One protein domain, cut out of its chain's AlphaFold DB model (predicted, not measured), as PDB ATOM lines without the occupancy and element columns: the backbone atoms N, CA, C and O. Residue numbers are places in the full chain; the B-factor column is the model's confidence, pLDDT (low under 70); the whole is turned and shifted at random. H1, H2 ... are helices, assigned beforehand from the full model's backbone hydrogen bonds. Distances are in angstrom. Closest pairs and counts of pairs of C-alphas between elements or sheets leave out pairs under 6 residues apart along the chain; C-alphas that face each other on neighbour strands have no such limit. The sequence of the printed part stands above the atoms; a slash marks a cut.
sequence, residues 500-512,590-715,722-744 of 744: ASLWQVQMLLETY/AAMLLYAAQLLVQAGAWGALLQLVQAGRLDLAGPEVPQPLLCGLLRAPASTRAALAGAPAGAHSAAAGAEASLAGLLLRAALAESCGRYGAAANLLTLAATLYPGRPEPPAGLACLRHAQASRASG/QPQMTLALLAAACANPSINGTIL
ATOM      1  N   ALA A 500       7.677 188.499 215.054       70.06
ATOM      2  CA  ALA A 500       6.947 187.540 215.869       70.06
ATOM      3  C   ALA A 500       7.620 187.339 217.235       70.06
ATOM      4  O   ALA A 500       6.934 187.037 218.211       70.06
ATOM      5  N   SER A 501       8.939 187.558 217.315       75.00
ATOM      6  CA  SER A 501       9.677 187.520 218.574       75.00
ATOM      7  C   SER A 501       9.284 188.667 219.502       75.00
ATOM      8  O   SER A 501       8.957 188.431 220.666       75.00
ATOM      9  N   LEU A 502       9.197 189.896 218.987       85.00
ATOM     10  CA  LEU A 502       8.804 191.065 219.773       85.00
ATOM     11  C   LEU A 502       7.337 191.013 220.192       85.00
ATOM     12  O   LEU A 502       7.017 191.434 221.300       85.00
ATOM     13  N   TRP A 503       6.453 190.442 219.368       84.75
ATOM     14  CA  TRP A 503       5.043 190.271 219.738       84.75
ATOM     15  C   TRP A 503       4.871 189.310 220.922       84.75
ATOM     16  O   TRP A 503       4.085 189.567 221.833       84.75
ATOM     17  N   GLN A 504       5.662 188.234 220.977       81.62
ATOM     18  CA  GLN A 504       5.676 187.336 222.133       81.62
ATOM     19  C   GLN A 504       6.188 188.039 223.395       81.62
ATOM     20  O   GLN A 504       5.590 187.898 224.465       81.62
ATOM     21  N   VAL A 505       7.256 188.836 223.280       85.50
ATOM     22  CA  VAL A 505       7.785 189.605 224.418       85.50
ATOM     23  C   VAL A 505       6.803 190.686 224.878       85.50
ATOM     24  O   VAL A 505       6.606 190.844 226.081       85.50
ATOM     25  N   GLN A 506       6.130 191.371 223.951       89.06
ATOM     26  CA  GLN A 506       5.069 192.340 224.242       89.06
ATOM     27  C   GLN A 506       3.970 191.710 225.109       89.06
ATOM     28  O   GLN A 506       3.651 192.229 226.177       89.06
ATOM     29  N   MET A 507       3.441 190.557 224.690       84.94
ATOM     30  CA  MET A 507       2.398 189.842 225.431       84.94
ATOM     31  C   MET A 507       2.855 189.419 226.830       84.94
ATOM     32  O   MET A 507       2.082 189.500 227.791       84.94
ATOM     33  N   LEU A 508       4.114 188.982 226.965       83.44
ATOM     34  CA  LEU A 508       4.697 188.665 228.267       83.44
ATOM     35  C   LEU A 508       4.706 189.907 229.162       83.44
ATOM     36  O   LEU A 508       4.136 189.864 230.250       83.44
ATOM     37  N   LEU A 509       5.283 191.018 228.699       85.19
ATOM     38  CA  LEU A 509       5.379 192.261 229.470       85.19
ATOM     39  C   LEU A 509       4.000 192.793 229.905       85.19
ATOM     40  O   LEU A 509       3.807 193.137 231.071       85.19
ATOM     41  N   GLU A 510       3.008 192.789 229.010       84.50
ATOM     42  CA  GLU A 510       1.642 193.237 229.319       84.50
ATOM     43  C   GLU A 510       0.934 192.367 230.367       84.50
ATOM     44  O   GLU A 510       0.139 192.872 231.169       84.50
ATOM     45  N   THR A 511       1.216 191.062 230.379       78.56
ATOM     46  CA  THR A 511       0.635 190.128 231.354       78.56
ATOM     47  C   THR A 511       1.148 190.419 232.767       78.56
ATOM     48  O   THR A 511       0.375 190.372 233.724       78.56
ATOM     49  N   TYR A 512       2.429 190.774 232.908       66.25
ATOM     50  CA  TYR A 512       3.036 191.082 234.207       66.25
ATOM     51  C   TYR A 512       2.755 192.512 234.678       66.25
ATOM     52  O   TYR A 512       2.509 192.709 235.868       66.25
ATOM     53  N   ALA A 590      14.482 181.208 223.369       66.62
ATOM     54  CA  ALA A 590      15.622 181.834 224.043       66.62
ATOM     55  C   ALA A 590      16.268 182.948 223.197       66.62
ATOM     56  O   ALA A 590      16.471 184.062 223.689       66.62
ATOM     57  N   ALA A 591      16.499 182.689 221.908       67.50
ATOM     58  CA  ALA A 591      17.057 183.665 220.973       67.50
ATOM     59  C   ALA A 591      16.135 184.885 220.803       67.50
ATOM     60  O   ALA A 591      16.608 186.022 220.734       67.50
ATOM     61  N   MET A 592      14.816 184.661 220.804       74.38
ATOM     62  CA  MET A 592      13.807 185.725 220.755       74.38
ATOM     63  C   MET A 592      13.909 186.681 221.952       74.38
ATOM     64  O   MET A 592      13.965 187.901 221.791       74.38
ATOM     65  N   LEU A 593      13.964 186.124 223.164       79.56
ATOM     66  CA  LEU A 593      14.056 186.906 224.398       79.56
ATOM     67  C   LEU A 593      15.371 187.678 224.485       79.56
ATOM     68  O   LEU A 593      15.384 188.818 224.952       79.56
ATOM     69  N   LEU A 594      16.463 187.085 224.006       79.75
ATOM     70  CA  LEU A 594      17.762 187.737 223.969       79.75
ATOM     71  C   LEU A 594      17.789 188.914 222.986       79.75
ATOM     72  O   LEU A 594      18.341 189.963 223.317       79.75
ATOM     73  N   TYR A 595      17.168 188.777 221.811       84.75
ATOM     74  CA  TYR A 595      17.040 189.880 220.856       84.75
ATOM     75  C   TYR A 595      16.247 191.055 221.446       84.75
ATOM     76  O   TYR A 595      16.712 192.197 221.427       84.75
ATOM     77  N   ALA A 596      15.098 190.778 222.068       87.31
ATOM     78  CA  ALA A 596      14.321 191.806 222.753       87.31
ATOM     79  C   ALA A 596      15.110 192.450 223.907       87.31
ATOM     80  O   ALA A 596      15.111 193.671 224.055       87.31
ATOM     81  N   ALA A 597      15.841 191.655 224.694       86.81
ATOM     82  CA  ALA A 597      16.690 192.159 225.769       86.81
ATOM     83  C   ALA A 597      17.778 193.115 225.261       86.81
ATOM     84  O   ALA A 597      18.011 194.152 225.883       86.81
ATOM     85  N   GLN A 598      18.409 192.803 224.123       89.19
ATOM     86  CA  GLN A 598      19.372 193.698 223.476       89.19
ATOM     87  C   GLN A 598      18.733 195.047 223.152       89.19
ATOM     88  O   GLN A 598      19.266 196.080 223.549       89.19
ATOM     89  N   LEU A 599      17.566 195.047 222.505       91.31
ATOM     90  CA  LEU A 599      16.849 196.278 222.165       91.31
ATOM     91  C   LEU A 599      16.466 197.088 223.408       91.31
ATOM     92  O   LEU A 599      16.679 198.298 223.436       91.31
ATOM     93  N   LEU A 600      15.962 196.434 224.459       93.12
ATOM     94  CA  LEU A 600      15.589 197.105 225.708       93.12
ATOM     95  C   LEU A 600      16.806 197.734 226.404       93.12
ATOM     96  O   LEU A 600      16.721 198.869 226.873       93.12
ATOM     97  N   VAL A 601      17.957 197.051 226.428       93.12
ATOM     98  CA  VAL A 601      19.213 197.618 226.953       93.12
ATOM     99  C   VAL A 601      19.669 198.807 226.105       93.12
ATOM    100  O   VAL A 601      19.971 199.877 226.638       93.12
ATOM    101  N   GLN A 602      19.677 198.660 224.781       93.44
ATOM    102  CA  GLN A 602      20.099 199.713 223.857       93.44
ATOM    103  C   GLN A 602      19.203 200.955 223.949       93.44
ATOM    104  O   GLN A 602      19.717 202.069 223.991       93.44
ATOM    105  N   ALA A 603      17.886 200.778 224.075       94.00
ATOM    106  CA  ALA A 603      16.942 201.876 224.267       94.00
ATOM    107  C   ALA A 603      16.985 202.455 225.689       94.00
ATOM    108  O   ALA A 603      16.679 203.622 225.892       94.00
ATOM    109  N   GLY A 604      17.433 201.687 226.685       93.44
ATOM    110  CA  GLY A 604      17.395 202.102 228.090       93.44
ATOM    111  C   GLY A 604      16.033 201.857 228.740       93.44
ATOM    112  O   GLY A 604      15.707 202.473 229.751       93.44
ATOM    113  N   ALA A 605      15.251 200.928 228.189       94.25
ATOM    114  CA  ALA A 605      13.977 200.459 228.720       94.25
ATOM    115  C   ALA A 605      14.191 199.493 229.904       94.25
ATOM    116  O   ALA A 605      13.783 198.327 229.891       94.25
ATOM    117  N   TRP A 606      14.874 199.976 230.945       92.88
ATOM    118  CA  TRP A 606      15.315 199.166 232.083       92.88
ATOM    119  C   TRP A 606      14.157 198.546 232.870       92.88
ATOM    120  O   TRP A 606      14.289 197.426 233.355       92.88
ATOM    121  N   GLY A 607      13.018 199.242 232.973       91.25
ATOM    122  CA  GLY A 607      11.822 198.733 233.650       91.25
ATOM    123  C   GLY A 607      11.272 197.470 232.986       91.25
ATOM    124  O   GLY A 607      11.087 196.454 233.652       91.25
ATOM    125  N   ALA A 608      11.102 197.495 231.661       91.25
ATOM    126  CA  ALA A 608      10.664 196.333 230.887       91.25
ATOM    127  C   ALA A 608      11.674 195.175 230.976       91.25
ATOM    128  O   ALA A 608      11.298 194.024 231.190       91.25
ATOM    129  N   LEU A 609      12.975 195.476 230.899       90.56
ATOM    130  CA  LEU A 609      14.018 194.463 231.073       90.56
ATOM    131  C   LEU A 609      13.936 193.791 232.456       90.56
ATOM    132  O   LEU A 609      13.995 192.566 232.555       90.56
ATOM    133  N   LEU A 610      13.769 194.580 233.523       88.19
ATOM    134  CA  LEU A 610      13.620 194.067 234.887       88.19
ATOM    135  C   LEU A 610      12.386 193.179 235.031       88.19
ATOM    136  O   LEU A 610      12.489 192.132 235.665       88.19
ATOM    137  N   GLN A 611      11.259 193.554 234.421       87.12
ATOM    138  CA  GLN A 611      10.043 192.739 234.432       87.12
ATOM    139  C   GLN A 611      10.297 191.345 233.838       87.12
ATOM    140  O   GLN A 611       9.921 190.348 234.451       87.12
ATOM    141  N   LEU A 612      11.005 191.249 232.705       84.50
ATOM    142  CA  LEU A 612      11.337 189.955 232.082       84.50
ATOM    143  C   LEU A 612      12.243 189.085 232.960       84.50
ATOM    144  O   LEU A 612      12.036 187.870 233.059       84.50
ATOM    145  N   VAL A 613      13.238 189.697 233.605       80.50
ATOM    146  CA  VAL A 613      14.179 188.987 234.485       80.50
ATOM    147  C   VAL A 613      13.486 188.535 235.774       80.50
ATOM    148  O   VAL A 613      13.612 187.378 236.168       80.50
ATOM    149  N   GLN A 614      12.704 189.409 236.414       76.75
ATOM    150  CA  GLN A 614      11.967 189.094 237.647       76.75
ATOM    151  C   GLN A 614      10.872 188.046 237.425       76.75
ATOM    152  O   GLN A 614      10.653 187.200 238.289       76.75
ATOM    153  N   ALA A 615      10.243 188.046 236.247       74.50
ATOM    154  CA  ALA A 615       9.309 187.007 235.827       74.50
ATOM    155  C   ALA A 615       9.984 185.643 235.573       74.50
ATOM    156  O   ALA A 615       9.298 184.659 235.291       74.50
ATOM    157  N   GLY A 616      11.321 185.573 235.638       70.88
ATOM    158  CA  GLY A 616      12.097 184.367 235.367       70.88
ATOM    159  C   GLY A 616      12.044 183.929 233.904       70.88
ATOM    160  O   GLY A 616      12.259 182.749 233.633       70.88
ATOM    161  N   ARG A 617      11.713 184.844 232.982       73.44
ATOM    162  CA  ARG A 617      11.602 184.562 231.543       73.44
ATOM    163  C   ARG A 617      12.918 184.772 230.815       73.44
ATOM    164  O   ARG A 617      13.196 184.026 229.892       73.44
ATOM    165  N   LEU A 618      13.731 185.732 231.250       73.75
ATOM    166  CA  LEU A 618      15.027 186.027 230.648       73.75
ATOM    167  C   LEU A 618      16.167 185.645 231.596       73.75
ATOM    168  O   LEU A 618      16.309 186.242 232.665       73.75
ATOM    169  N   ASP A 619      16.998 184.689 231.180       71.75
ATOM    170  CA  ASP A 619      18.259 184.388 231.854       71.75
ATOM    171  C   ASP A 619      19.412 185.170 231.208       71.75
ATOM    172  O   ASP A 619      19.918 184.820 230.143       71.75
ATOM    173  N   LEU A 620      19.840 186.243 231.875       68.19
ATOM    174  CA  LEU A 620      20.961 187.091 231.446       68.19
ATOM    175  C   LEU A 620      22.339 186.440 231.662       68.19
ATOM    176  O   LEU A 620      23.363 187.073 231.411       68.19
ATOM    177  N   ALA A 621      22.370 185.193 232.132       59.44
ATOM    178  CA  ALA A 621      23.578 184.426 232.389       59.44
ATOM    179  C   ALA A 621      23.768 183.212 231.472       59.44
ATOM    180  O   ALA A 621      24.658 182.387 231.714       59.44
ATOM    181  N   GLY A 622      22.910 183.075 230.463       60.03
ATOM    182  CA  GLY A 622      22.991 181.993 229.497       60.03
ATOM    183  C   GLY A 622      24.219 182.109 228.587       60.03
ATOM    184  O   GLY A 622      24.761 183.203 228.398       60.03
ATOM    185  N   PRO A 623      24.642 180.993 227.971       52.03
ATOM    186  CA  PRO A 623      25.810 180.958 227.096       52.03
ATOM    187  C   PRO A 623      25.698 181.818 225.833       52.03
ATOM    188  O   PRO A 623      26.693 182.102 225.167       52.03
ATOM    189  N   GLU A 624      24.485 182.259 225.523       60.91
ATOM    190  CA  GLU A 624      24.147 183.013 224.322       60.91
ATOM    191  C   GLU A 624      24.252 184.531 224.514       60.91
ATOM    192  O   GLU A 624      24.177 185.273 223.539       60.91
ATOM    193  N   VAL A 625      24.453 185.021 225.746       70.12
ATOM    194  CA  VAL A 625      24.466 186.462 226.025       70.12
ATOM    195  C   VAL A 625      25.731 187.115 225.452       70.12
ATOM    196  O   VAL A 625      26.837 186.782 225.886       70.12
ATOM    197  N   PRO A 626      25.617 188.081 224.517       73.62
ATOM    198  CA  PRO A 626      26.787 188.747 223.964       73.62
ATOM    199  C   PRO A 626      27.510 189.557 225.041       73.62
ATOM    200  O   PRO A 626      26.882 190.309 225.784       73.62
ATOM    201  N   GLN A 627      28.839 189.483 225.081       77.69
ATOM    202  CA  GLN A 627      29.656 190.238 226.037       77.69
ATOM    203  C   GLN A 627      29.358 191.754 226.041       77.69
ATOM    204  O   GLN A 627      29.198 192.311 227.125       77.69
ATOM    205  N   PRO A 628      29.158 192.433 224.890       80.44
ATOM    206  CA  PRO A 628      28.746 193.835 224.900       80.44
ATOM    207  C   PRO A 628      27.403 194.099 225.600       80.44
ATOM    208  O   PRO A 628      27.204 195.182 226.145       80.44
ATOM    209  N   LEU A 629      26.481 193.126 225.618       83.69
ATOM    210  CA  LEU A 629      25.218 193.249 226.352       83.69
ATOM    211  C   LEU A 629      25.467 193.235 227.865       83.69
ATOM    212  O   LEU A 629      24.865 194.030 228.585       83.69
ATOM    213  N   LEU A 630      26.405 192.406 228.341       82.94
ATOM    214  CA  LEU A 630      26.854 192.420 229.738       82.94
ATOM    215  C   LEU A 630      27.422 193.794 230.126       82.94
ATOM    216  O   LEU A 630      27.080 194.307 231.193       82.94
ATOM    217  N   CYS A 631      28.206 194.433 229.246       84.69
ATOM    218  CA  CYS A 631      28.673 195.810 229.453       84.69
ATOM    219  C   CYS A 631      27.497 196.779 229.636       84.69
ATOM    220  O   CYS A 631      27.498 197.587 230.565       84.69
ATOM    221  N   GLY A 632      26.476 196.681 228.777       88.50
ATOM    222  CA  GLY A 632      25.264 197.497 228.874       88.50
ATOM    223  C   GLY A 632      24.552 197.337 230.217       88.50
ATOM    224  O   GLY A 632      24.167 198.331 230.832       88.50
ATOM    225  N   LEU A 633      24.449 196.105 230.725       87.75
ATOM    226  CA  LEU A 633      23.874 195.815 232.044       87.75
ATOM    227  C   LEU A 633      24.711 196.406 233.189       87.75
ATOM    228  O   LEU A 633      24.157 196.971 234.130       87.75
ATOM    229  N   LEU A 634      26.042 196.323 233.112       84.88
ATOM    230  CA  LEU A 634      26.952 196.910 234.109       84.88
ATOM    231  C   LEU A 634      26.939 198.445 234.087       84.88
ATOM    232  O   LEU A 634      27.211 199.082 235.105       84.88
ATOM    233  N   ARG A 635      26.547 199.042 232.960       86.62
ATOM    234  CA  ARG A 635      26.347 200.489 232.782       86.62
ATOM    235  C   ARG A 635      24.902 200.941 233.032       86.62
ATOM    236  O   ARG A 635      24.623 202.135 232.977       86.62
ATOM    237  N   ALA A 636      23.988 200.023 233.355       90.12
ATOM    238  CA  ALA A 636      22.607 200.360 233.699       90.12
ATOM    239  C   ALA A 636      22.539 201.236 234.970       90.12
ATOM    240  O   ALA A 636      23.475 201.218 235.780       90.12
ATOM    241  N   PRO A 637      21.436 201.975 235.207       91.50
ATOM    242  CA  PRO A 637      21.248 202.749 236.432       91.50
ATOM    243  C   PRO A 637      21.469 201.901 237.691       91.50
ATOM    244  O   PRO A 637      21.100 200.725 237.730       91.50
ATOM    245  N   ALA A 638      22.030 202.492 238.750       88.94
ATOM    246  CA  ALA A 638      22.373 201.761 239.976       88.94
ATOM    247  C   ALA A 638      21.173 201.010 240.589       88.94
ATOM    248  O   ALA A 638      21.320 199.885 241.067       88.94
ATOM    249  N   SER A 639      19.969 201.586 240.512       89.81
ATOM    250  CA  SER A 639      18.720 200.931 240.926       89.81
ATOM    251  C   SER A 639      18.432 199.659 240.122       89.81
ATOM    252  O   SER A 639      18.080 198.629 240.694       89.81
ATOM    253  N   THR A 640      18.649 199.704 238.805       91.00
ATOM    254  CA  THR A 640      18.470 198.564 237.897       91.00
ATOM    255  C   THR A 640      19.481 197.468 238.198       91.00
ATOM    256  O   THR A 640      19.102 196.314 238.378       91.00
ATOM    257  N   ARG A 641      20.764 197.816 238.343       89.88
ATOM    258  CA  ARG A 641      21.817 196.844 238.675       89.88
ATOM    259  C   ARG A 641      21.585 196.186 240.032       89.88
ATOM    260  O   ARG A 641      21.718 194.970 240.151       89.88
ATOM    261  N   ALA A 642      21.166 196.956 241.039       86.62
ATOM    262  CA  ALA A 642      20.825 196.425 242.356       86.62
ATOM    263  C   ALA A 642      19.626 195.459 242.313       86.62
ATOM    264  O   ALA A 642      19.641 194.451 243.029       86.62
ATOM    265  N   ALA A 643      18.622 195.746 241.476       86.94
ATOM    266  CA  ALA A 643      17.465 194.881 241.262       86.94
ATOM    267  C   ALA A 643      17.839 193.597 240.501       86.94
ATOM    268  O   ALA A 643      17.480 192.511 240.948       86.94
ATOM    269  N   LEU A 644      18.633 193.695 239.428       85.12
ATOM    270  CA  LEU A 644      19.151 192.538 238.684       85.12
ATOM    271  C   LEU A 644      20.024 191.632 239.565       85.12
ATOM    272  O   LEU A 644      19.882 190.413 239.541       85.12
ATOM    273  N   ALA A 645      20.881 192.215 240.407       82.81
ATOM    274  CA  ALA A 645      21.679 191.458 241.368       82.81
ATOM    275  C   ALA A 645      20.803 190.686 242.375       82.81
ATOM    276  O   ALA A 645      21.136 189.563 242.766       82.81
ATOM    277  N   GLY A 646      19.677 191.278 242.788       75.19
ATOM    278  CA  GLY A 646      18.723 190.701 243.737       75.19
ATOM    279  C   GLY A 646      17.687 189.750 243.130       75.19
ATOM    280  O   GLY A 646      17.040 189.035 243.890       75.19
ATOM    281  N   ALA A 647      17.538 189.714 241.802       70.56
ATOM    282  CA  ALA A 647      16.522 188.907 241.133       70.56
ATOM    283  C   ALA A 647      16.693 187.406 241.449       70.56
ATOM    284  O   ALA A 647      17.826 186.927 241.542       70.56
ATOM    285  N   PRO A 648      15.610 186.637 241.654       59.69
ATOM    286  CA  PRO A 648      15.721 185.192 241.839       59.69
ATOM    287  C   PRO A 648      16.422 184.561 240.625       59.69
ATOM    288  O   PRO A 648      16.176 184.966 239.491       59.69
ATOM    289  N   ALA A 649      17.311 183.584 240.851       53.62
ATOM    290  CA  ALA A 649      17.834 182.778 239.744       53.62
ATOM    291  C   ALA A 649      16.625 182.097 239.079       53.62
ATOM    292  O   ALA A 649      15.807 181.519 239.791       53.62
ATOM    293  N   GLY A 650      16.449 182.301 237.770       49.81
ATOM    294  CA  GLY A 650      15.152 182.249 237.087       49.81
ATOM    295  C   GLY A 650      14.229 181.080 237.459       49.81
ATOM    296  O   GLY A 650      14.641 179.928 237.543       49.81
ATOM    297  N   ALA A 651      12.934 181.373 237.597       35.94
ATOM    298  CA  ALA A 651      11.875 180.416 237.927       35.94
ATOM    299  C   ALA A 651      11.643 179.304 236.873       35.94
ATOM    300  O   ALA A 651      10.915 178.352 237.149       35.94
ATOM    301  N   HIS A 652      12.285 179.360 235.700       38.69
ATOM    302  CA  HIS A 652      12.350 178.222 234.773       38.69
ATOM    303  C   HIS A 652      13.357 177.135 235.186       38.69
ATOM    304  O   HIS A 652      13.250 176.010 234.704       38.69
ATOM    305  N   SER A 653      14.266 177.408 236.128       40.09
ATOM    306  CA  SER A 653      15.160 176.387 236.692       40.09
ATOM    307  C   SER A 653      14.429 175.458 237.675       40.09
ATOM    308  O   SER A 653      14.770 174.281 237.793       40.09
ATOM    309  N   ALA A 654      13.356 175.944 238.312       34.34
ATOM    310  CA  ALA A 654      12.566 175.176 239.276       34.34
ATOM    311  C   ALA A 654      11.728 174.057 238.628       34.34
ATOM    312  O   ALA A 654      11.464 173.047 239.272       34.34
ATOM    313  N   ALA A 655      11.350 174.199 237.352       32.66
ATOM    314  CA  ALA A 655      10.632 173.156 236.613       32.66
ATOM    315  C   ALA A 655      11.563 172.069 236.028       32.66
ATOM    316  O   ALA A 655      11.072 171.032 235.590       32.66
ATOM    317  N   ALA A 656      12.886 172.284 236.044       32.41
ATOM    318  CA  ALA A 656      13.892 171.389 235.457       32.41
ATOM    319  C   ALA A 656      15.016 170.964 236.430       32.41
ATOM    320  O   ALA A 656      15.993 170.358 236.001       32.41
ATOM    321  N   GLY A 657      14.915 171.281 237.728       34.34
ATOM    322  CA  GLY A 657      15.934 170.918 238.723       34.34
ATOM    323  C   GLY A 657      17.314 171.558 238.502       34.34
ATOM    324  O   GLY A 657      18.303 171.045 239.018       34.34
ATOM    325  N   ALA A 658      17.408 172.649 237.737       41.44
ATOM    326  CA  ALA A 658      18.686 173.255 237.365       41.44
ATOM    327  C   ALA A 658      19.156 174.273 238.422       41.44
ATOM    328  O   ALA A 658      18.462 175.244 238.727       41.44
ATOM    329  N   GLU A 659      20.343 174.058 238.987       53.16
ATOM    330  CA  GLU A 659      21.036 175.011 239.862       53.16
ATOM    331  C   GLU A 659      21.387 176.316 239.114       53.16
ATOM    332  O   GLU A 659      21.530 176.331 237.891       53.16
ATOM    333  N   ALA A 660      21.541 177.434 239.836       61.78
ATOM    334  CA  ALA A 660      21.967 178.708 239.247       61.78
ATOM    335  C   ALA A 660      23.323 178.554 238.536       61.78
ATOM    336  O   ALA A 660      24.278 178.087 239.159       61.78
ATOM    337  N   SER A 661      23.433 178.967 237.266       73.50
ATOM    338  CA  SER A 661      24.670 178.826 236.483       73.50
ATOM    339  C   SER A 661      25.840 179.593 237.118       73.50
ATOM    340  O   SER A 661      25.658 180.671 237.695       73.50
ATOM    341  N   LEU A 662      27.065 179.069 236.993       75.62
ATOM    342  CA  LEU A 662      28.268 179.756 237.483       75.62
ATOM    343  C   LEU A 662      28.399 181.161 236.874       75.62
ATOM    344  O   LEU A 662      28.635 182.126 237.600       75.62
ATOM    345  N   ALA A 663      28.178 181.287 235.562       75.12
ATOM    346  CA  ALA A 663      28.186 182.571 234.863       75.12
ATOM    347  C   ALA A 663      27.186 183.566 235.477       75.12
ATOM    348  O   ALA A 663      27.505 184.740 235.653       75.12
ATOM    349  N   GLY A 664      26.006 183.094 235.884       76.81
ATOM    350  CA  GLY A 664      24.964 183.952 236.447       76.81
ATOM    351  C   GLY A 664      25.231 184.395 237.861       76.81
ATOM    352  O   GLY A 664      24.978 185.550 238.204       76.81
ATOM    353  N   LEU A 665      25.807 183.515 238.672       78.56
ATOM    354  CA  LEU A 665      26.266 183.885 240.005       78.56
ATOM    355  C   LEU A 665      27.380 184.936 239.930       78.56
ATOM    356  O   LEU A 665      27.344 185.908 240.684       78.56
ATOM    357  N   LEU A 666      28.315 184.791 238.985       81.50
ATOM    358  CA  LEU A 666      29.399 185.750 238.757       81.50
ATOM    359  C   LEU A 666      28.886 187.096 238.228       81.50
ATOM    360  O   LEU A 666      29.272 188.137 238.758       81.50
ATOM    361  N   LEU A 667      27.965 187.098 237.257       82.69
ATOM    362  CA  LEU A 667      27.354 188.327 236.737       82.69
ATOM    363  C   LEU A 667      26.592 189.075 237.832       82.69
ATOM    364  O   LEU A 667      26.742 190.285 237.994       82.69
ATOM    365  N   ARG A 668      25.788 188.363 238.624       83.25
ATOM    366  CA  ARG A 668      25.048 188.972 239.735       83.25
ATOM    367  C   ARG A 668      25.982 189.495 240.819       83.25
ATOM    368  O   ARG A 668      25.692 190.539 241.399       83.25
ATOM    369  N   ALA A 669      27.096 188.809 241.074       82.94
ATOM    370  CA  ALA A 669      28.123 189.300 241.983       82.94
ATOM    371  C   ALA A 669      28.765 190.589 241.443       82.94
ATOM    372  O   ALA A 669      28.871 191.555 242.198       82.94
ATOM    373  N   ALA A 670      29.083 190.653 240.144       85.00
ATOM    374  CA  ALA A 670      29.583 191.866 239.494       85.00
ATOM    375  C   ALA A 670      28.571 193.025 239.589       85.00
ATOM    376  O   ALA A 670      28.926 194.135 239.980       85.00
ATOM    377  N   LEU A 671      27.287 192.769 239.319       87.12
ATOM    378  CA  LEU A 671      26.222 193.771 239.444       87.12
ATOM    379  C   LEU A 671      26.039 194.245 240.894       87.12
ATOM    380  O   LEU A 671      25.895 195.445 241.128       87.12
ATOM    381  N   ALA A 672      26.085 193.337 241.873       84.19
ATOM    382  CA  ALA A 672      26.016 193.687 243.292       84.19
ATOM    383  C   ALA A 672      27.200 194.570 243.711       84.19
ATOM    384  O   ALA A 672      27.009 195.593 244.374       84.19
ATOM    385  N   GLU A 673      28.412 194.198 243.295       84.00
ATOM    386  CA  GLU A 673      29.632 194.951 243.574       84.00
ATOM    387  C   GLU A 673      29.590 196.352 242.951       84.00
ATOM    388  O   GLU A 673      29.860 197.326 243.650       84.00
ATOM    389  N   SER A 674      29.113 196.471 241.704       84.62
ATOM    390  CA  SER A 674      28.962 197.749 240.975       84.62
ATOM    391  C   SER A 674      28.076 198.794 241.656       84.62
ATOM    392  O   SER A 674      28.006 199.950 241.233       84.62
ATOM    393  N   CYS A 675      27.326 198.367 242.670       85.38
ATOM    394  CA  CYS A 675      26.408 199.188 243.449       85.38
ATOM    395  C   CYS A 675      26.807 199.253 244.931       85.38
ATOM    396  O   CYS A 675      25.981 199.599 245.773       85.38
ATOM    397  N   GLY A 676      28.038 198.858 245.274       82.31
ATOM    398  CA  GLY A 676      28.546 198.854 246.647       82.31
ATOM    399  C   GLY A 676      27.925 197.787 247.558       82.31
ATOM    400  O   GLY A 676      28.116 197.830 248.773       82.31
ATOM    401  N   ARG A 677      27.194 196.800 247.016       83.56
ATOM    402  CA  ARG A 677      26.578 195.705 247.793       83.56
ATOM    403  C   ARG A 677      27.561 194.547 247.989       83.56
ATOM    404  O   ARG A 677      27.250 193.397 247.679       83.56
ATOM    405  N   TYR A 678      28.738 194.840 248.541       81.31
ATOM    406  CA  TYR A 678      29.843 193.881 248.685       81.31
ATOM    407  C   TYR A 678      29.461 192.611 249.460       81.31
ATOM    408  O   TYR A 678      29.875 191.519 249.084       81.31
ATOM    409  N   GLY A 679      28.616 192.717 250.493       76.56
ATOM    410  CA  GLY A 679      28.122 191.543 251.225       76.56
ATOM    411  C   GLY A 679      27.253 190.614 250.366       76.56
ATOM    412  O   GLY A 679      27.369 189.395 250.457       76.56
ATOM    413  N   ALA A 680      26.423 191.176 249.479       80.06
ATOM    414  CA  ALA A 680      25.622 190.384 248.546       80.06
ATOM    415  C   ALA A 680      26.504 189.714 247.482       80.06
ATOM    416  O   ALA A 680      26.313 188.535 247.192       80.06
ATOM    417  N   ALA A 681      27.506 190.434 246.965       80.19
ATOM    418  CA  ALA A 681      28.509 189.866 246.067       80.19
ATOM    419  C   ALA A 681      29.261 188.702 246.741       80.19
ATOM    420  O   ALA A 681      29.304 187.606 246.193       80.19
ATOM    421  N   ALA A 682      29.756 188.885 247.970       76.38
ATOM    422  CA  ALA A 682      30.464 187.846 248.721       76.38
ATOM    423  C   ALA A 682      29.608 186.587 248.957       76.38
ATOM    424  O   ALA A 682      30.105 185.465 248.823       76.38
ATOM    425  N   ASN A 683      28.313 186.755 249.246       79.75
ATOM    426  CA  ASN A 683      27.381 185.637 249.399       79.75
ATOM    427  C   ASN A 683      27.187 184.872 248.083       79.75
ATOM    428  O   ASN A 683      27.228 183.642 248.083       79.75
ATOM    429  N   LEU A 684      27.038 185.580 246.958       80.19
ATOM    430  CA  LEU A 684      26.929 184.968 245.630       80.19
ATOM    431  C   LEU A 684      28.210 184.219 245.238       80.19
ATOM    432  O   LEU A 684      28.131 183.114 244.709       80.19
ATOM    433  N   LEU A 685      29.388 184.763 245.558       76.31
ATOM    434  CA  LEU A 685      30.667 184.083 245.328       76.31
ATOM    435  C   LEU A 685      30.858 182.869 246.235       76.31
ATOM    436  O   LEU A 685      31.502 181.897 245.842       76.31
ATOM    437  N   THR A 686      30.343 182.921 247.464       75.94
ATOM    438  CA  THR A 686      30.331 181.769 248.374       75.94
ATOM    439  C   THR A 686      29.447 180.673 247.807       75.94
ATOM    440  O   THR A 686      29.917 179.551 247.645       75.94
ATOM    441  N   LEU A 687      28.231 181.027 247.388       79.12
ATOM    442  CA  LEU A 687      27.298 180.111 246.744       79.12
ATOM    443  C   LEU A 687      27.891 179.486 245.473       79.12
ATOM    444  O   LEU A 687      27.826 178.273 245.311       79.12
ATOM    445  N   ALA A 688      28.535 180.283 244.615       76.25
ATOM    446  CA  ALA A 688      29.205 179.788 243.412       76.25
ATOM    447  C   ALA A 688      30.290 178.751 243.733       76.25
ATOM    448  O   ALA A 688      30.354 177.707 243.091       76.25
ATOM    449  N   ALA A 689      31.115 179.000 244.753       72.50
ATOM    450  CA  ALA A 689      32.142 178.046 245.170       72.50
ATOM    451  C   ALA A 689      31.556 176.768 245.794       72.50
ATOM    452  O   ALA A 689      32.164 175.707 245.676       72.50
ATOM    453  N   THR A 690      30.401 176.863 246.458       75.62
ATOM    454  CA  THR A 690      29.710 175.710 247.050       75.62
ATOM    455  C   THR A 690      29.035 174.833 246.000       75.62
ATOM    456  O   THR A 690      29.115 173.616 246.116       75.62
ATOM    457  N   LEU A 691      28.387 175.429 244.993       73.44
ATOM    458  CA  LEU A 691      27.670 174.694 243.941       73.44
ATOM    459  C   LEU A 691      28.605 174.118 242.870       73.44
ATOM    460  O   LEU A 691      28.309 173.090 242.275       73.44
ATOM    461  N   TYR A 692      29.769 174.740 242.652       72.88
ATOM    462  CA  TYR A 692      30.724 174.316 241.624       72.88
ATOM    463  C   TYR A 692      32.100 173.916 242.196       72.88
ATOM    464  O   TYR A 692      33.121 174.482 241.783       72.88
ATOM    465  N   PRO A 693      32.176 172.936 243.124       58.31
ATOM    466  CA  PRO A 693      33.442 172.457 243.660       58.31
ATOM    467  C   PRO A 693      34.172 171.618 242.597       58.31
ATOM    468  O   PRO A 693      33.685 170.578 242.169       58.31
ATOM    469  N   GLY A 694      35.353 172.061 242.154       55.94
ATOM    470  CA  GLY A 694      36.227 171.258 241.285       55.94
ATOM    471  C   GLY A 694      36.187 171.555 239.781       55.94
ATOM    472  O   GLY A 694      36.766 170.784 239.018       55.94
ATOM    473  N   ARG A 695      35.593 172.667 239.317       54.22
ATOM    474  CA  ARG A 695      35.941 173.164 237.969       54.22
ATOM    475  C   ARG A 695      37.388 173.698 237.972       54.22
ATOM    476  O   ARG A 695      37.741 174.391 238.928       54.22
ATOM    477  N   PRO A 696      38.222 173.404 236.952       42.72
ATOM    478  CA  PRO A 696      39.681 173.500 237.085       42.72
ATOM    479  C   PRO A 696      40.252 174.923 237.147       42.72
ATOM    480  O   PRO A 696      41.347 175.101 237.665       42.72
ATOM    481  N   GLU A 697      39.541 175.943 236.658       48.78
ATOM    482  CA  GLU A 697      40.134 177.274 236.432       48.78
ATOM    483  C   GLU A 697      39.571 178.453 237.263       48.78
ATOM    484  O   GLU A 697      40.334 179.384 237.526       48.78
ATOM    485  N   PRO A 698      38.327 178.470 237.795       48.66
ATOM    486  CA  PRO A 698      37.885 179.603 238.608       48.66
ATOM    487  C   PRO A 698      38.375 179.663 240.079       48.66
ATOM    488  O   PRO A 698      38.231 180.745 240.653       48.66
ATOM    489  N   PRO A 699      38.952 178.633 240.755       45.78
ATOM    490  CA  PRO A 699      39.245 178.739 242.193       45.78
ATOM    491  C   PRO A 699      40.347 179.742 242.543       45.78
ATOM    492  O   PRO A 699      40.209 180.460 243.531       45.78
ATOM    493  N   ALA A 700      41.421 179.820 241.748       46.81
ATOM    494  CA  ALA A 700      42.518 180.755 242.007       46.81
ATOM    495  C   ALA A 700      42.065 182.206 241.783       46.81
ATOM    496  O   ALA A 700      42.284 183.054 242.644       46.81
ATOM    497  N   GLY A 701      41.333 182.464 240.692       51.38
ATOM    498  CA  GLY A 701      40.723 183.766 240.416       51.38
ATOM    499  C   GLY A 701      39.710 184.175 241.487       51.38
ATOM    500  O   GLY A 701      39.793 185.278 242.015       51.38
ATOM    501  N   LEU A 702      38.808 183.275 241.895       55.56
ATOM    502  CA  LEU A 702      37.837 183.529 242.968       55.56
ATOM    503  C   LEU A 702      38.508 183.756 244.330       55.56
ATOM    504  O   LEU A 702      38.048 184.600 245.096       55.56
ATOM    505  N   ALA A 703      39.587 183.035 244.647       54.72
ATOM    506  CA  ALA A 703      40.343 183.221 245.885       54.72
ATOM    507  C   ALA A 703      41.127 184.544 245.888       54.72
ATOM    508  O   ALA A 703      41.041 185.296 246.861       54.72
ATOM    509  N   CYS A 704      41.815 184.873 244.789       51.53
ATOM    510  CA  CYS A 704      42.488 186.159 244.595       51.53
ATOM    511  C   CYS A 704      41.492 187.326 244.625       51.53
ATOM    512  O   CYS A 704      41.771 188.347 245.248       51.53
ATOM    513  N   LEU A 705      40.298 187.162 244.045       58.38
ATOM    514  CA  LEU A 705      39.234 188.166 244.086       58.38
ATOM    515  C   LEU A 705      38.655 188.349 245.482       58.38
ATOM    516  O   LEU A 705      38.493 189.484 245.920       58.38
ATOM    517  N   ARG A 706      38.412 187.261 246.222       60.88
ATOM    518  CA  ARG A 706      38.014 187.341 247.636       60.88
ATOM    519  C   ARG A 706      39.072 188.069 248.464       60.88
ATOM    520  O   ARG A 706      38.724 188.885 249.315       60.88
ATOM    521  N   HIS A 707      40.353 187.820 248.193       56.47
ATOM    522  CA  HIS A 707      41.460 188.499 248.863       56.47
ATOM    523  C   HIS A 707      41.560 189.989 248.484       56.47
ATOM    524  O   HIS A 707      41.734 190.838 249.362       56.47
ATOM    525  N   ALA A 708      41.376 190.326 247.204       55.69
ATOM    526  CA  ALA A 708      41.347 191.700 246.706       55.69
ATOM    527  C   ALA A 708      40.156 192.489 247.272       55.69
ATOM    528  O   ALA A 708      40.322 193.618 247.736       55.69
ATOM    529  N   GLN A 709      38.969 191.877 247.316       59.62
ATOM    530  CA  GLN A 709      37.764 192.450 247.915       59.62
ATOM    531  C   GLN A 709      37.932 192.657 249.427       59.62
ATOM    532  O   GLN A 709      37.606 193.732 249.929       59.62
ATOM    533  N   ALA A 710      38.509 191.693 250.153       59.66
ATOM    534  CA  ALA A 710      38.812 191.840 251.581       59.66
ATOM    535  C   ALA A 710      39.855 192.945 251.856       59.66
ATOM    536  O   ALA A 710      39.730 193.713 252.815       59.66
ATOM    537  N   SER A 711      40.859 193.076 250.986       55.38
ATOM    538  CA  SER A 711      41.888 194.121 251.072       55.38
ATOM    539  C   SER A 711      41.344 195.520 250.748       55.38
ATOM    540  O   SER A 711      41.738 196.500 251.379       55.38
ATOM    541  N   ARG A 712      40.387 195.635 249.817       57.75
ATOM    542  CA  ARG A 712      39.694 196.898 249.504       57.75
ATOM    543  C   ARG A 712      38.672 197.287 250.574       57.75
ATOM    544  O   ARG A 712      38.638 198.447 250.969       57.75
ATOM    545  N   ALA A 713      37.916 196.330 251.119       57.06
ATOM    546  CA  ALA A 713      37.007 196.558 252.249       57.06
ATOM    547  C   ALA A 713      37.739 197.030 253.523       57.06
ATOM    548  O   ALA A 713      37.141 197.683 254.374       57.06
ATOM    549  N   SER A 714      39.040 196.733 253.635       56.56
ATOM    550  CA  SER A 714      39.927 197.211 254.704       56.56
ATOM    551  C   SER A 714      40.772 198.442 254.328       56.56
ATOM    552  O   SER A 714      41.613 198.862 255.122       56.56
ATOM    553  N   GLY A 715      40.550 199.042 253.149       50.38
ATOM    554  CA  GLY A 715      41.172 200.303 252.723       50.38
ATOM    555  C   GLY A 715      42.639 200.216 252.277       50.38
ATOM    556  O   GLY A 715      43.320 201.236 252.280       50.38
ATOM    557  N   GLN A 722      40.008 196.019 239.308       64.88
ATOM    558  CA  GLN A 722      38.660 196.216 239.848       64.88
ATOM    559  C   GLN A 722      37.950 194.854 239.960       64.88
ATOM    560  O   GLN A 722      37.725 194.222 238.928       64.88
ATOM    561  N   PRO A 723      37.581 194.373 241.163       65.44
ATOM    562  CA  PRO A 723      37.051 193.019 241.309       65.44
ATOM    563  C   PRO A 723      35.733 192.829 240.544       65.44
ATOM    564  O   PRO A 723      35.526 191.774 239.949       65.44
ATOM    565  N   GLN A 724      34.922 193.885 240.422       72.25
ATOM    566  CA  GLN A 724      33.755 193.929 239.537       72.25
ATOM    567  C   GLN A 724      34.099 193.570 238.081       72.25
ATOM    568  O   GLN A 724      33.401 192.766 237.467       72.25
ATOM    569  N   MET A 725      35.164 194.160 237.529       72.62
ATOM    570  CA  MET A 725      35.612 193.928 236.152       72.62
ATOM    571  C   MET A 725      36.037 192.473 235.968       72.62
ATOM    572  O   MET A 725      35.603 191.810 235.028       72.62
ATOM    573  N   THR A 726      36.826 191.939 236.901       71.62
ATOM    574  CA  THR A 726      37.252 190.538 236.849       71.62
ATOM    575  C   THR A 726      36.063 189.585 236.954       71.62
ATOM    576  O   THR A 726      36.001 188.616 236.208       71.62
ATOM    577  N   LEU A 727      35.085 189.858 237.827       74.69
ATOM    578  CA  LEU A 727      33.869 189.044 237.935       74.69
ATOM    579  C   LEU A 727      33.044 189.063 236.653       74.69
ATOM    580  O   LEU A 727      32.527 188.030 236.237       74.69
ATOM    581  N   ALA A 728      32.945 190.225 236.021       73.44
ATOM    582  CA  ALA A 728      32.225 190.383 234.775       73.44
ATOM    583  C   ALA A 728      32.918 189.640 233.616       73.44
ATOM    584  O   ALA A 728      32.255 188.974 232.821       73.44
ATOM    585  N   LEU A 729      34.251 189.680 233.562       73.88
ATOM    586  CA  LEU A 729      35.045 188.932 232.585       73.88
ATOM    587  C   LEU A 729      34.988 187.420 232.833       73.88
ATOM    588  O   LEU A 729      34.827 186.651 231.888       73.88
ATOM    589  N   LEU A 730      35.015 186.982 234.094       73.81
ATOM    590  CA  LEU A 730      34.813 185.577 234.453       73.81
ATOM    591  C   LEU A 730      33.401 185.097 234.100       73.81
ATOM    592  O   LEU A 730      33.244 183.974 233.626       73.81
ATOM    593  N   ALA A 731      32.379 185.932 234.306       72.38
ATOM    594  CA  ALA A 731      31.013 185.621 233.903       72.38
ATOM    595  C   ALA A 731      30.920 185.428 232.383       72.38
ATOM    596  O   ALA A 731      30.371 184.424 231.937       72.38
ATOM    597  N   ALA A 732      31.522 186.333 231.603       69.88
ATOM    598  CA  ALA A 732      31.584 186.226 230.146       69.88
ATOM    599  C   ALA A 732      32.331 184.959 229.690       69.88
ATOM    600  O   ALA A 732      31.836 184.221 228.838       69.88
ATOM    601  N   ALA A 733      33.478 184.660 230.309       66.31
ATOM    602  CA  ALA A 733      34.259 183.459 230.019       66.31
ATOM    603  C   ALA A 733      33.488 182.166 230.342       66.31
ATOM    604  O   ALA A 733      33.529 181.210 229.570       66.31
ATOM    605  N   CYS A 734      32.747 182.141 231.456       67.38
ATOM    606  CA  CYS A 734      31.922 180.995 231.844       67.38
ATOM    607  C   CYS A 734      30.672 180.835 230.974       67.38
ATOM    608  O   CYS A 734      30.200 179.709 230.812       67.38
ATOM    609  N   ALA A 735      30.115 181.940 230.469       59.56
ATOM    610  CA  ALA A 735      28.933 181.922 229.625       59.56
ATOM    611  C   ALA A 735      29.266 181.308 228.267       59.56
ATOM    612  O   ALA A 735      28.604 180.365 227.865       59.56
ATOM    613  N   ASN A 736      30.317 181.750 227.578       53.25
ATOM    614  CA  ASN A 736      30.525 181.335 226.195       53.25
ATOM    615  C   ASN A 736      31.761 180.438 225.990       53.25
ATOM    616  O   ASN A 736      32.835 180.945 225.669       53.25
ATOM    617  N   PRO A 737      31.630 179.103 226.119       45.88
ATOM    618  CA  PRO A 737      32.725 178.172 225.865       45.88
ATOM    619  C   PRO A 737      32.980 177.910 224.368       45.88
ATOM    620  O   PRO A 737      34.006 177.328 224.039       45.88
ATOM    621  N   SER A 738      32.071 178.288 223.453       36.78
ATOM    622  CA  SER A 738      32.163 177.984 222.008       36.78
ATOM    623  C   SER A 738      32.720 179.130 221.156       36.78
ATOM    624  O   SER A 738      33.488 178.868 220.236       36.78
ATOM    625  N   ILE A 739      32.432 180.395 221.497       40.03
ATOM    626  CA  ILE A 739      33.206 181.567 221.025       40.03
ATOM    627  C   ILE A 739      34.649 181.477 221.550       40.03
ATOM    628  O   ILE A 739      35.588 181.998 220.951       40.03
ATOM    629  N   ASN A 740      34.819 180.698 222.616       41.22
ATOM    630  CA  ASN A 740      36.073 180.324 223.230       41.22
ATOM    631  C   ASN A 740      36.422 178.847 223.038       41.22
ATOM    632  O   ASN A 740      37.007 178.240 223.931       41.22
ATOM    633  N   GLY A 741      36.224 178.296 221.837       32.31
ATOM    634  CA  GLY A 741      36.963 177.091 221.429       32.31
ATOM    635  C   GLY A 741      38.494 177.234 221.547       32.31
ATOM    636  O   GLY A 741      39.206 176.274 221.289       32.31
ATOM    637  N   THR A 742      38.988 178.418 221.937       30.61
ATOM    638  CA  THR A 742      40.369 178.717 222.322       30.61
ATOM    639  C   THR A 742      40.559 179.241 223.768       30.61
ATOM    640  O   THR A 742      41.698 179.454 224.177       30.61
ATOM    641  N   ILE A 743      39.500 179.443 224.574       32.72
ATOM    642  CA  ILE A 743      39.595 179.798 226.022       32.72
ATOM    643  C   ILE A 743      39.057 178.683 226.947       32.72
ATOM    644  O   ILE A 743      39.012 178.854 228.156       32.72
ATOM    645  N   LEU A 744      38.752 177.496 226.433       23.98
ATOM    646  CA  LEU A 744      38.792 176.253 227.214       23.98
ATOM    647  C   LEU A 744      39.742 175.312 226.505       23.98
ATOM    648  O   LEU A 744      40.721 174.926 227.179       23.98
TER     649      LEU A 744
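Overview. This is residues 500 to 512, 590 to 715 and 722 to 744 of the 744 residues of the protein "Glyco_trans_2-like domain-containing protein" of Paenibacillus sambharensis (UniProt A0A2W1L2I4). The longest helix, H8, stands at one end of a row of helices; there it forms a loosely closed four-helix bundle with H7, H6 and H9. Beyond the bundle come H4 and H5, then the hairpin of H2 and H3, and H1 crosses both of these at the other end. The printed part has 162 residues with nine named helices, H1 to H9 in chain order, and no named strand; the class is all helix. It is compact, with a radius of gyration of the C-alphas of 15.6 A and spans of 47 by 34 by 29 A.

Arrangement. H8, residues 698 to 713, and H7, residues 678 to 691, form a hairpin at a shallow tilt of 20 degrees; they only just touch, with 3 pairs of C-alphas within 8 A, through residues 699 to 706 of H8 alone, closest at Leu 702 and Leu 685, 7.6 A. H8 touches H9, residues 723 to 735, closest at the C-alphas of Leu 705 and Pro 723, 6.0 A. H6, residues 662 to 673, touches H9, the C-alphas of Ala 663 and Ala 731 being closest at 4.3 A, and forms a hairpin with H7, closest at Ala 669 and Ala 681, 4.1 A. H6, H7, H8 and H9 make an up and down bundle, each running against the one before it in the chain. H5, residues 638 to 646, touches residues 667 to 672 of H6 alone, closest at Ala 645 and Arg 668, 4.5 A. H4, residues 627 to 634, only just touches H9, with 3 pairs of C-alphas within 8 A, through residues 728 to 732 of H9 alone, closest at Gln 627 and Ala 732, 6.1 A. H3, residues 606 to 614, touches H5 at a shallow tilt of 7 degrees, the same way, closest at Trp 606 and Thr 640, 6.6 A. H2, residues 590 to 603, forms a hairpin with H3, closest at Leu 600 and Leu 609, 6.2 A. H1, residues 500 to 512, is about perpendicular to H2, at 75 degrees, and touches it, closest at Ser 501 and Met 592, 5.0 A. In H1 to H9 every O i to N i+4 pair is within hydrogen-bond range.

Along the chain. H1 begins at C-alpha 500, (6.947, 187.540, 215.869), and is 19.1 A long. H2 measures 20.1 A, H7 19.9 A, H8 21.8 A and H9 18.0 A. H9 ends at C-alpha 735, (28.933, 181.922, 229.625).

Size, cuts and confidence. The C-alphas of Ala 500 and Gly 715 are the farthest apart, 51.9 A. Residues 513 to 589 and 716 to 721 are not printed, with gaps of 18.6 A and 13.7 A between C-alphas. The links H3 to H4 and H5 to H6 are long. Mean pLDDT of the printed part is 70.8; residues 648 to 660, 693 to 715 and 732 to 744 are among those under 70.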